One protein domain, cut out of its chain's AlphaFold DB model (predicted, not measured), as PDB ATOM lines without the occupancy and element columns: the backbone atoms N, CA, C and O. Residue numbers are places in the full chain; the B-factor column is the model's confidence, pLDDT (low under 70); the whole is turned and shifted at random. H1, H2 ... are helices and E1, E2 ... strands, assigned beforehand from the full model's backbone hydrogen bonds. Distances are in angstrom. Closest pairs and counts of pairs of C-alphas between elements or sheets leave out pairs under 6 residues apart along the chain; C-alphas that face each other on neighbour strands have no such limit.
ATOM      1  N   ALA A   2     142.958 136.043 136.519       59.53
ATOM      2  CA  ALA A   2     143.184 134.588 136.618       59.53
ATOM      3  C   ALA A   2     144.625 134.156 136.262       59.53
ATOM      4  O   ALA A   2     145.222 133.357 136.976       59.53
ATOM      5  N   TYR A   3     145.220 134.772 135.236       58.06
ATOM      6  CA  TYR A   3     146.579 134.472 134.761       58.06
ATOM      7  C   TYR A   3     147.668 134.597 135.845       58.06
ATOM      8  O   TYR A   3     148.446 133.672 136.059       58.06
ATOM      9  N   ASN A   4     147.671 135.697 136.611       62.09
ATOM     10  CA  ASN A   4     148.656 135.905 137.682       62.09
ATOM     11  C   ASN A   4     148.519 134.891 138.830       62.09
ATOM     12  O   ASN A   4     149.515 134.564 139.470       62.09
ATOM     13  N   ARG A   5     147.308 134.375 139.084       66.69
ATOM     14  CA  ARG A   5     147.078 133.343 140.108       66.69
ATOM     15  C   ARG A   5     147.589 131.975 139.660       66.69
ATOM     16  O   ARG A   5     148.236 131.304 140.454       66.69
ATOM     17  N   SER A   6     147.368 131.610 138.396       71.00
ATOM     18  CA  SER A   6     147.911 130.374 137.812       71.00
ATOM     19  C   SER A   6     149.448 130.370 137.837       71.00
ATOM     20  O   SER A   6     150.050 129.463 138.406       71.00
ATOM     21  N   LYS A   7     150.096 131.457 137.390       75.25
ATOM     22  CA  LYS A   7     151.564 131.611 137.463       75.25
ATOM     23  C   LYS A   7     152.116 131.498 138.886       75.25
ATOM     24  O   LYS A   7     153.172 130.909 139.093       75.25
ATOM     25  N   MET A   8     151.429 132.069 139.876       81.81
ATOM     26  CA  MET A   8     151.852 131.964 141.275       81.81
ATOM     27  C   MET A   8     151.754 130.520 141.792       81.81
ATOM     28  O   MET A   8     152.657 130.065 142.491       81.81
ATOM     29  N   PHE A   9     150.700 129.794 141.410       81.75
ATOM     30  CA  PHE A   9     150.514 128.386 141.761       81.75
ATOM     31  C   PHE A   9     151.566 127.477 141.109       81.75
ATOM     32  O   PHE A   9     152.176 126.664 141.800       81.75
ATOM     33  N   GLU A  10     151.851 127.661 139.816       81.62
ATOM     34  CA  GLU A  10     152.913 126.924 139.114       81.62
ATOM     35  C   GLU A  10     154.274 127.119 139.786       81.62
ATOM     36  O   GLU A  10     154.974 126.151 140.068       81.62
ATOM     37  N   ARG A  11     154.635 128.370 140.101       87.12
ATOM     38  CA  ARG A  11     155.896 128.683 140.788       87.12
ATOM     39  C   ARG A  11     155.984 128.010 142.157       87.12
ATOM     40  O   ARG A  11     157.062 127.558 142.532       87.12
ATOM     41  N   GLN A  12     154.875 127.918 142.893       87.38
ATOM     42  CA  GLN A  12     154.852 127.196 144.164       87.38
ATOM     43  C   GLN A  12     155.096 125.697 143.952       87.38
ATOM     44  O   GLN A  12     155.982 125.141 144.590       87.38
ATOM     45  N   LYS A  13     154.404 125.065 142.997       84.38
ATOM     46  CA  LYS A  13     154.590 123.637 142.685       84.38
ATOM     47  C   LYS A  13     156.015 123.308 142.238       84.38
ATOM     48  O   LYS A  13     156.572 122.303 142.669       84.38
ATOM     49  N   VAL A  14     156.628 124.169 141.424       85.81
ATOM     50  CA  VAL A  14     158.040 124.030 141.029       85.81
ATOM     51  C   VAL A  14     158.949 124.114 142.253       85.81
ATOM     52  O   VAL A  14     159.854 123.299 142.402       85.81
ATOM     53  N   ARG A  15     158.705 125.073 143.151       87.88
ATOM     54  CA  ARG A  15     159.486 125.221 144.383       87.88
ATOM     55  C   ARG A  15     159.369 123.988 145.285       87.88
ATOM     56  O   ARG A  15     160.390 123.515 145.773       87.88
ATOM     57  N   ASP A  16     158.163 123.455 145.465       86.88
ATOM     58  CA  ASP A  16     157.924 122.249 146.267       86.88
ATOM     59  C   ASP A  16     158.671 121.040 145.678       86.88
ATOM     60  O   ASP A  16     159.361 120.317 146.398       86.88
ATOM     61  N   ALA A  17     158.619 120.870 144.352       83.88
ATOM     62  CA  ALA A  17     159.340 119.801 143.664       83.88
ATOM     63  C   ALA A  17     160.866 119.930 143.787       83.88
ATOM     64  O   ALA A  17     161.568 118.934 143.961       83.88
ATOM     65  N   VAL A  18     161.391 121.156 143.739       85.94
ATOM     66  CA  VAL A  18     162.821 121.423 143.941       85.94
ATOM     67  C   VAL A  18     163.251 121.068 145.360       85.94
ATOM     68  O   VAL A  18     164.301 120.452 145.516       85.94
ATOM     69  N   TYR A  19     162.459 121.401 146.383       86.31
ATOM     70  CA  TYR A  19     162.786 121.028 147.763       86.31
ATOM     71  C   TYR A  19     162.821 119.515 147.971       86.31
ATOM     72  O   TYR A  19     163.671 119.022 148.703       86.31
ATOM     73  N   LEU A  20     161.945 118.764 147.306       84.75
ATOM     74  CA  LEU A  20     161.980 117.300 147.360       84.75
ATOM     75  C   LEU A  20     163.215 116.727 146.651       84.75
ATOM     76  O   LEU A  20     163.798 115.740 147.094       84.75
ATOM     77  N   ALA A  21     163.638 117.358 145.558       83.00
ATOM     78  CA  ALA A  21     164.810 116.953 144.793       83.00
ATOM     79  C   ALA A  21     166.137 117.273 145.497       83.00
ATOM     80  O   ALA A  21     167.085 116.481 145.432       83.00
ATOM     81  N   TYR A  22     166.199 118.440 146.133       85.50
ATOM     82  CA  TYR A  22     167.391 119.031 146.731       85.50
ATOM     83  C   TYR A  22     167.079 119.505 148.164       85.50
ATOM     84  O   TYR A  22     167.086 120.709 148.423       85.50
ATOM     85  N   PRO A  23     166.784 118.579 149.098       85.00
ATOM     86  CA  PRO A  23     166.304 118.921 150.442       85.00
ATOM     87  C   PRO A  23     167.320 119.714 151.262       85.00
ATOM     88  O   PRO A  23     166.941 120.573 152.054       85.00
ATOM     89  N   ASP A  24     168.606 119.463 151.024       89.88
ATOM     90  CA  ASP A  24     169.701 120.112 151.741       89.88
ATOM     91  C   ASP A  24     170.134 121.431 151.098       89.88
ATOM     92  O   ASP A  24     171.038 122.078 151.613       89.88
ATOM     93  N   ARG A  25     169.519 121.823 149.971       86.94
ATOM     94  CA  ARG A  25     169.926 123.008 149.214       86.94
ATOM     95  C   ARG A  25     168.949 124.156 149.375       86.94
ATOM     96  O   ARG A  25     167.733 124.014 149.217       86.94
ATOM     97  N   LYS A  26     169.485 125.353 149.604       89.12
ATOM     98  CA  LYS A  26     168.668 126.565 149.685       89.12
ATOM     99  C   LYS A  26     168.223 127.053 148.302       89.12
ATOM    100  O   LYS A  26     169.030 127.459 147.472       89.12
ATOM    101  N   PHE A  27     166.909 127.117 148.096       91.06
ATOM    102  CA  PHE A  27     166.295 127.812 146.960       91.06
ATOM    103  C   PHE A  27     166.547 129.329 147.039       91.06
ATOM    104  O   PHE A  27     166.164 129.964 148.027       91.06
ATOM    105  N   LEU A  28     167.139 129.919 145.995       92.94
ATOM    106  CA  LEU A  28     167.400 131.363 145.908       92.94
ATOM    107  C   LEU A  28     166.415 132.086 144.991       92.94
ATOM    108  O   LEU A  28     165.994 133.205 145.288       92.94
ATOM    109  N   GLY A  29     166.020 131.459 143.885       92.25
ATOM    110  CA  GLY A  29     165.146 132.095 142.911       92.25
ATOM    111  C   GLY A  29     164.735 131.174 141.774       92.25
ATOM    112  O   GLY A  29     165.216 130.053 141.638       92.25
ATOM    113  N   MET A  30     163.814 131.661 140.944       93.38
ATOM    114  CA  MET A  30     163.487 131.002 139.683       93.38
ATOM    115  C   MET A  30     163.088 132.007 138.606       93.38
ATOM    116  O   MET A  30     162.355 132.977 138.870       93.38
ATOM    117  N   THR A  31     163.505 131.716 137.381       92.06
ATOM    118  CA  THR A  31     163.213 132.488 136.173       92.06
ATOM    119  C   THR A  31     162.487 131.594 135.179       92.06
ATOM    120  O   THR A  31     162.902 130.465 134.938       92.06
ATOM    121  N   ASP A  32     161.384 132.087 134.625       89.56
ATOM    122  CA  ASP A  32     160.682 131.410 133.531       89.56
ATOM    123  C   ASP A  32     161.561 131.473 132.277       89.56
ATOM    124  O   ASP A  32     162.010 132.561 131.908       89.56
ATOM    125  N   LEU A  33     161.866 130.320 131.680       83.56
ATOM    126  CA  LEU A  33     162.762 130.256 130.527       83.56
ATOM    127  C   LEU A  33     162.013 130.299 129.203       83.56
ATOM    128  O   LEU A  33     162.482 130.993 128.313       83.56
ATOM    129  N   THR A  34     160.905 129.565 129.070       71.19
ATOM    130  CA  THR A  34     159.910 129.571 127.976       71.19
ATOM    131  C   THR A  34     159.003 128.357 128.203       71.19
ATOM    132  O   THR A  34     159.490 127.231 128.248       71.19
ATOM    133  N   GLY A  35     157.688 128.549 128.313       64.25
ATOM    134  CA  GLY A  35     156.712 127.453 128.343       64.25
ATOM    135  C   GLY A  35     155.872 127.413 127.067       64.25
ATOM    136  O   GLY A  35     155.476 128.465 126.569       64.25
ATOM    137  N   SER A  36     155.584 126.218 126.544       71.62
ATOM    138  CA  SER A  36     154.478 126.030 125.595       71.62
ATOM    139  C   SER A  36     153.154 125.926 126.361       71.62
ATOM    140  O   SER A  36     153.140 126.054 127.585       71.62
ATOM    141  N   PHE A  37     152.033 125.707 125.670       72.69
ATOM    142  CA  PHE A  37     150.748 125.466 126.334       72.69
ATOM    143  C   PHE A  37     150.846 124.269 127.299       72.69
ATOM    144  O   PHE A  37     150.548 124.406 128.484       72.69
ATOM    145  N   ASP A  38     151.431 123.160 126.846       76.75
ATOM    146  CA  ASP A  38     151.500 121.905 127.610       76.75
ATOM    147  C   ASP A  38     152.695 121.813 128.565       76.75
ATOM    148  O   ASP A  38     152.709 120.968 129.455       76.75
ATOM    149  N   PHE A  39     153.712 122.670 128.419       80.44
ATOM    150  CA  PHE A  39     154.939 122.586 129.213       80.44
ATOM    151  C   PHE A  39     155.280 123.881 129.933       80.44
ATOM    152  O   PHE A  39     155.168 124.984 129.397       80.44
ATOM    153  N   LEU A  40     155.808 123.726 131.141       83.75
ATOM    154  CA  LEU A  40     156.437 124.796 131.903       83.75
ATOM    155  C   LEU A  40     157.929 124.508 132.054       83.75
ATOM    156  O   LEU A  40     158.319 123.379 132.361       83.75
ATOM    157  N   VAL A  41     158.760 125.527 131.833       88.62
ATOM    158  CA  VAL A  41     160.220 125.424 131.934       88.62
ATOM    159  C   VAL A  41     160.746 126.582 132.768       88.62
ATOM    160  O   VAL A  41     160.569 127.748 132.416       88.62
ATOM    161  N   TYR A  42     161.420 126.255 133.863       90.88
ATOM    162  CA  TYR A  42     162.006 127.225 134.778       90.88
ATOM    163  C   TYR A  42     163.491 126.942 134.965       90.88
ATOM    164  O   TYR A  42     163.898 125.796 135.143       90.88
ATOM    165  N   ARG A  43     164.302 127.998 135.006       92.75
ATOM    166  CA  ARG A  43     165.603 127.940 135.667       92.75
ATOM    167  C   ARG A  43     165.371 128.137 137.151       92.75
ATOM    168  O   ARG A  43     164.691 129.090 137.533       92.75
ATOM    169  N   VAL A  44     165.937 127.267 137.967       91.88
ATOM    170  CA  VAL A  44     165.912 127.365 139.421       91.88
ATOM    171  C   VAL A  44     167.333 127.579 139.901       91.88
ATOM    172  O   VAL A  44     168.211 126.776 139.601       91.88
ATOM    173  N   ASP A  45     167.534 128.670 140.626       93.81
ATOM    174  CA  ASP A  45     168.823 129.065 141.174       93.81
ATOM    175  C   ASP A  45     168.888 128.585 142.635       93.81
ATOM    176  O   ASP A  45     168.000 128.887 143.447       93.81
ATOM    177  N   LEU A  46     169.914 127.795 142.944       91.19
ATOM    178  CA  LEU A  46     170.216 127.236 144.261       91.19
ATOM    179  C   LEU A  46     171.445 127.946 144.852       91.19
ATOM    180  O   LEU A  46     172.063 128.798 144.211       91.19
ATOM    181  N   GLU A  47     171.778 127.641 146.102       90.25
ATOM    182  CA  GLU A  47     173.019 128.118 146.717       90.25
ATOM    183  C   GLU A  47     174.285 127.646 145.980       90.25
ATOM    184  O   GLU A  47     174.229 126.825 145.068       90.25
ATOM    185  N   ASP A  48     175.425 128.251 146.320       85.94
ATOM    186  CA  ASP A  48     176.735 128.000 145.696       85.94
ATOM    187  C   ASP A  48     176.824 128.286 144.183       85.94
ATOM    188  O   ASP A  48     177.767 127.879 143.507       85.94
ATOM    189  N   GLY A  49     175.875 129.060 143.646       82.06
ATOM    190  CA  GLY A  49     175.862 129.465 142.238       82.06
ATOM    191  C   GLY A  49     175.422 128.353 141.284       82.06
ATOM    192  O   GLY A  49     175.588 128.489 140.071       82.06
ATOM    193  N   GLU A  50     174.859 127.266 141.811       86.69
ATOM    194  CA  GLU A  50     174.290 126.199 141.002       86.69
ATOM    195  C   GLU A  50     172.901 126.586 140.477       86.69
ATOM    196  O   GLU A  50     172.056 127.125 141.196       86.69
ATOM    197  N   SER A  51     172.626 126.233 139.223       90.44
ATOM    198  CA  SER A  51     171.299 126.371 138.627       90.44
ATOM    199  C   SER A  51     170.867 125.052 138.001       90.44
ATOM    200  O   SER A  51     171.661 124.362 137.361       90.44
ATOM    201  N   VAL A  52     169.584 124.728 138.131       88.75
ATOM    202  CA  VAL A  52     168.968 123.560 137.494       88.75
ATOM    203  C   VAL A  52     167.833 123.997 136.581       88.75
ATOM    204  O   VAL A  52     167.151 124.990 136.840       88.75
ATOM    205  N   VAL A  53     167.615 123.256 135.497       88.94
ATOM    206  CA  VAL A  53     166.448 123.454 134.636       88.94
ATOM    207  C   VAL A  53     165.358 122.499 135.094       88.94
ATOM    208  O   VAL A  53     165.517 121.282 135.033       88.94
ATOM    209  N   PHE A  54     164.250 123.062 135.560       88.06
ATOM    210  CA  PHE A  54     163.038 122.324 135.860       88.06
ATOM    211  C   PHE A  54     162.116 122.351 134.645       88.06
ATOM    212  O   PHE A  54     161.798 123.423 134.126       88.06
ATOM    213  N   ARG A  55     161.639 121.177 134.232       85.94
ATOM    214  CA  ARG A  55     160.608 121.038 133.208       85.94
ATOM    215  C   ARG A  55     159.451 120.217 133.757       85.94
ATOM    216  O   ARG A  55     159.659 119.118 134.259       85.94
ATOM    217  N   GLY A  56     158.245 120.761 133.649       82.50
ATOM    218  CA  GLY A  56     157.002 120.098 134.030       82.50
ATOM    219  C   GLY A  56     156.006 120.085 132.876       82.50
ATOM    220  O   GLY A  56     156.084 120.917 131.971       82.50
ATOM    221  N   GLN A  57     155.070 119.145 132.924       80.12
ATOM    222  CA  GLN A  57     153.970 119.023 131.973       80.12
ATOM    223  C   GLN A  57     152.670 119.453 132.661       80.12
ATOM    224  O   GLN A  57     152.384 119.020 133.779       80.12
ATOM    225  N   ARG A  58     151.909 120.346 132.024       77.50
ATOM    226  CA  ARG A  58     150.565 120.725 132.459       77.50
ATOM    227  C   ARG A  58     149.607 119.622 132.044       77.50
ATOM    228  O   ARG A  58     149.595 119.215 130.891       77.50
ATOM    229  N   ASN A  59     148.773 119.179 132.975       67.56
ATOM    230  CA  ASN A  59     147.748 118.168 132.710       67.56
ATOM    231  C   ASN A  59     146.396 118.818 132.374       67.56
ATOM    232  O   ASN A  59     145.342 118.299 132.733       67.56
ATOM    233  N   GLU A  60     146.419 120.002 131.759       61.62
ATOM    234  CA  GLU A  60     145.195 120.644 131.292       61.62
ATOM    235  C   GLU A  60     144.695 119.895 130.053       61.62
ATOM    236  O   GLU A  60     145.474 119.544 129.170       61.62
ATOM    237  N   ILE A  61     143.388 119.635 129.991       53.16
ATOM    238  CA  ILE A  61     142.759 119.089 128.790       53.16
ATOM    239  C   ILE A  61     142.916 120.154 127.706       53.16
ATOM    240  O   ILE A  61     142.216 121.170 127.723       53.16
ATOM    241  N   SER A  62     143.835 119.931 126.767       48.19
ATOM    242  CA  SER A  62     143.841 120.692 125.525       48.19
ATOM    243  C   SER A  62     142.466 120.500 124.879       48.19
ATOM    244  O   SER A  62     142.061 119.354 124.643       48.19
ATOM    245  N   PRO A  63     141.722 121.578 124.568       51.50
ATOM    246  CA  PRO A  63     140.411 121.459 123.929       51.50
ATOM    247  C   PRO A  63     140.482 120.796 122.542       51.50
ATOM    248  O   PRO A  63     139.442 120.472 121.975       51.50
ATOM    249  N   TYR A  64     141.693 120.581 122.011       48.53
ATOM    250  CA  TYR A  64     141.953 119.958 120.717       48.53
ATOM    251  C   TYR A  64     142.558 118.546 120.809       48.53
ATOM    252  O   TYR A  64     142.385 117.778 119.869       48.53
ATOM    253  N   GLU A  65     143.238 118.184 121.905       52.94
ATOM    254  CA  GLU A  65     144.014 116.926 121.991       52.94
ATOM    255  C   GLU A  65     143.477 115.901 123.007       52.94
ATOM    256  O   GLU A  65     143.974 114.780 123.074       52.94
ATOM    257  N   GLY A  66     142.406 116.220 123.742       54.69
ATOM    258  CA  GLY A  66     141.822 115.290 124.714       54.69
ATOM    259  C   GLY A  66     142.677 115.136 125.977       54.69
ATOM    260  O   GLY A  66     143.466 116.016 126.319       54.69
ATOM    261  N   ALA A  67     142.465 114.054 126.735       53.69
ATOM    262  CA  ALA A  67     143.193 113.815 127.979       53.69
ATOM    263  C   ALA A  67     144.649 113.430 127.678       53.69
ATOM    264  O   ALA A  67     144.918 112.353 127.150       53.69
ATOM    265  N   ILE A  68     145.584 114.310 128.026       58.41
ATOM    266  CA  ILE A  68     147.015 114.018 127.983       58.41
ATOM    267  C   ILE A  68     147.331 113.063 129.142       58.41
ATOM    268  O   ILE A  68     147.035 113.375 130.297       58.41
ATOM    269  N   GLU A  69     147.914 111.895 128.850       62.00
ATOM    270  CA  GLU A  69     148.373 110.967 129.889       62.00
ATOM    271  C   GLU A  69     149.440 111.651 130.759       62.00
ATOM    272  O   GLU A  69     150.490 112.075 130.262       62.00
ATOM    273  N   TYR A  70     149.139 111.770 132.057       66.69
ATOM    274  CA  TYR A  70     149.956 112.438 133.070       66.69
ATOM    275  C   TYR A  70     151.428 112.028 132.952       66.69
ATOM    276  O   TYR A  70     151.787 110.873 133.155       66.69
ATOM    277  N   GLY A  71     152.295 112.974 132.579       68.31
ATOM    278  CA  GLY A  71     153.743 112.759 132.542       68.31
ATOM    279  C   GLY A  71     154.258 111.751 131.505       68.31
ATOM    280  O   GLY A  71     155.472 111.540 131.444       68.31
ATOM    281  N   ALA A  72     153.410 111.154 130.655       74.62
ATOM    282  CA  ALA A  72     153.827 110.127 129.694       74.62
ATOM    283  C   ALA A  72     154.874 110.648 128.693       74.62
ATOM    284  O   ALA A  72     155.811 109.931 128.330       74.62
ATOM    285  N   GLN A  73     154.767 111.923 128.298       77.50
ATOM    286  CA  GLN A  73     155.745 112.569 127.420       77.50
ATOM    287  C   GLN A  73     157.103 112.741 128.117       77.50
ATOM    288  O   GLN A  73     158.132 112.403 127.534       77.50
ATOM    289  N   LEU A  74     157.118 113.184 129.381       79.50
ATOM    290  CA  LEU A  74     158.353 113.308 130.166       79.50
ATOM    291  C   LEU A  74     158.994 111.940 130.454       79.50
ATOM    292  O   LEU A  74     160.215 111.806 130.396       79.50
ATOM    293  N   ALA A  75     158.186 110.905 130.699       77.62
ATOM    294  CA  ALA A  75     158.668 109.535 130.872       77.62
ATOM    295  C   ALA A  75     159.285 108.971 129.579       77.62
ATOM    296  O   ALA A  75     160.317 108.297 129.613       77.62
ATOM    297  N   GLY A  76     158.679 109.255 128.421       79.88
ATOM    298  CA  GLY A  76     159.249 108.914 127.118       79.88
ATOM    299  C   GLY A  76     160.588 109.612 126.868       79.88
ATOM    300  O   GLY A  76     161.543 108.981 126.415       79.88
ATOM    301  N   GLU A  77     160.680 110.890 127.226       82.19
ATOM    302  CA  GLU A  77     161.904 111.682 127.116       82.19
ATOM    303  C   GLU A  77     163.023 111.162 128.027       82.19
ATOM    304  O   GLU A  77     164.154 111.010 127.571       82.19
ATOM    305  N   GLN A  78     162.721 110.791 129.275       82.56
ATOM    306  CA  GLN A  78     163.696 110.153 130.165       82.56
ATOM    307  C   GLN A  78     164.319 108.912 129.510       82.56
ATOM    308  O   GLN A  78     165.543 108.796 129.430       82.56
ATOM    309  N   ARG A  79     163.479 108.009 128.982       83.31
ATOM    310  CA  ARG A  79     163.942 106.782 128.310       83.31
ATOM    311  C   ARG A  79     164.817 107.083 127.096       83.31
ATOM    312  O   ARG A  79     165.670 106.270 126.748       83.31
ATOM    313  N   PHE A  80     164.585 108.208 126.421       85.62
ATOM    314  CA  PHE A  80     165.449 108.660 125.338       85.62
ATOM    315  C   PHE A  80     166.833 109.040 125.872       85.62
ATOM    316  O   PHE A  80     167.819 108.483 125.397       85.62
ATOM    317  N   TYR A  81     166.921 109.905 126.888       83.44
ATOM    318  CA  TYR A  81     168.210 110.315 127.461       83.44
ATOM    319  C   TYR A  81     169.010 109.139 128.030       83.44
ATOM    320  O   TYR A  81     170.213 109.058 127.802       83.44
ATOM    321  N   GLU A  82     168.352 108.181 128.684       83.62
ATOM    322  CA  GLU A  82     168.996 106.957 129.191       83.62
ATOM    323  C   GLU A  82     169.651 106.113 128.085       83.62
ATOM    324  O   GLU A  82     170.592 105.363 128.343       83.62
ATOM    325  N   ARG A  83     169.173 106.229 126.841       87.25
ATOM    326  CA  ARG A  83     169.699 105.498 125.679       87.25
ATOM    327  C   ARG A  83     170.769 106.270 124.910       87.25
ATOM    328  O   ARG A  83     171.356 105.704 123.989       87.25
ATOM    329  N   VAL A  84     171.026 107.533 125.257       86.69
ATOM    330  CA  VAL A  84     172.005 108.384 124.571       86.69
ATOM    331  C   VAL A  84     173.223 108.603 125.482       86.69
ATOM    332  O   VAL A  84     173.223 109.508 126.311       86.69
TER     333      VAL A  84
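Overview. This is residues 2 to 84 of the 98 residues of an uncharacterized protein of Dehalococcoidia bacterium (UniProt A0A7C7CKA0). A strongly twisted sheet of three antiparallel strands has the long helix H1 crossing one face, a two-layer arrangement with the helix on one side of the sheet. After E3 a long link loops out and folds back to the short helix H2, whose far part sticks out with residues 75 to 84. The printed part has 83 residues with two named helices and three named strands, in the order H1 E1 E2 E3 H2; the sheet's order is E1 E2 E3 and the class is mixed, helices and strands. The whole is flat, spanning 43 by 41 by 20 A, and only just loose, close to compact, with a radius of gyration of the C-alphas of 14.2 A.

Arrangement. E1, residues 27 to 32, E2, residues 39 to 46, and E3, residues 51 to 57, form a meander, each strand the antiparallel neighbour of the one before. In the hairpin of E1 and E2, N 31 and O 43 are 2.9 A apart, within hydrogen-bond range; in that of E2 and E3, N 44 and O 52 are 2.8 A apart. H1, residues 2 to 21, is on the sheet at a height of 9.2 A, over E2 and E3 and only just over E1, with 3 C-alphas. It runs only just across the strands, at 62 degrees to E3 on the local plane. The closest C-alphas of H1 and E3, Val 14 and Phe 54, are 7.4 A apart. H2, residues 72 to 82, only grazes the sheet with residues 72 to 74, and H1 and H2 are apart. In H1 and H2 every O i to N i+4 pair is within hydrogen-bond range.

Along the chain. E2 measures 21.9 A from first to last C-alpha, E3 20.0 A and E1 15.0 A. H1 measures 29.1 A, from C-alpha 2 at (143.184, 134.588, 136.618). H2 measures 15.5 A and ends with C-alpha 82 at (168.996, 106.957, 129.191).

Size, cuts and confidence. The C-alphas farthest apart, those of Asp 48 and Tyr 64, are 43.6 A from each other. The printed part has no cut; the link from E3 to H2 is long, with 14 residues. Confidence is under 70 at residues 2 to 5, 35 and 59 to 71; the mean pLDDT of the printed part is 79.0.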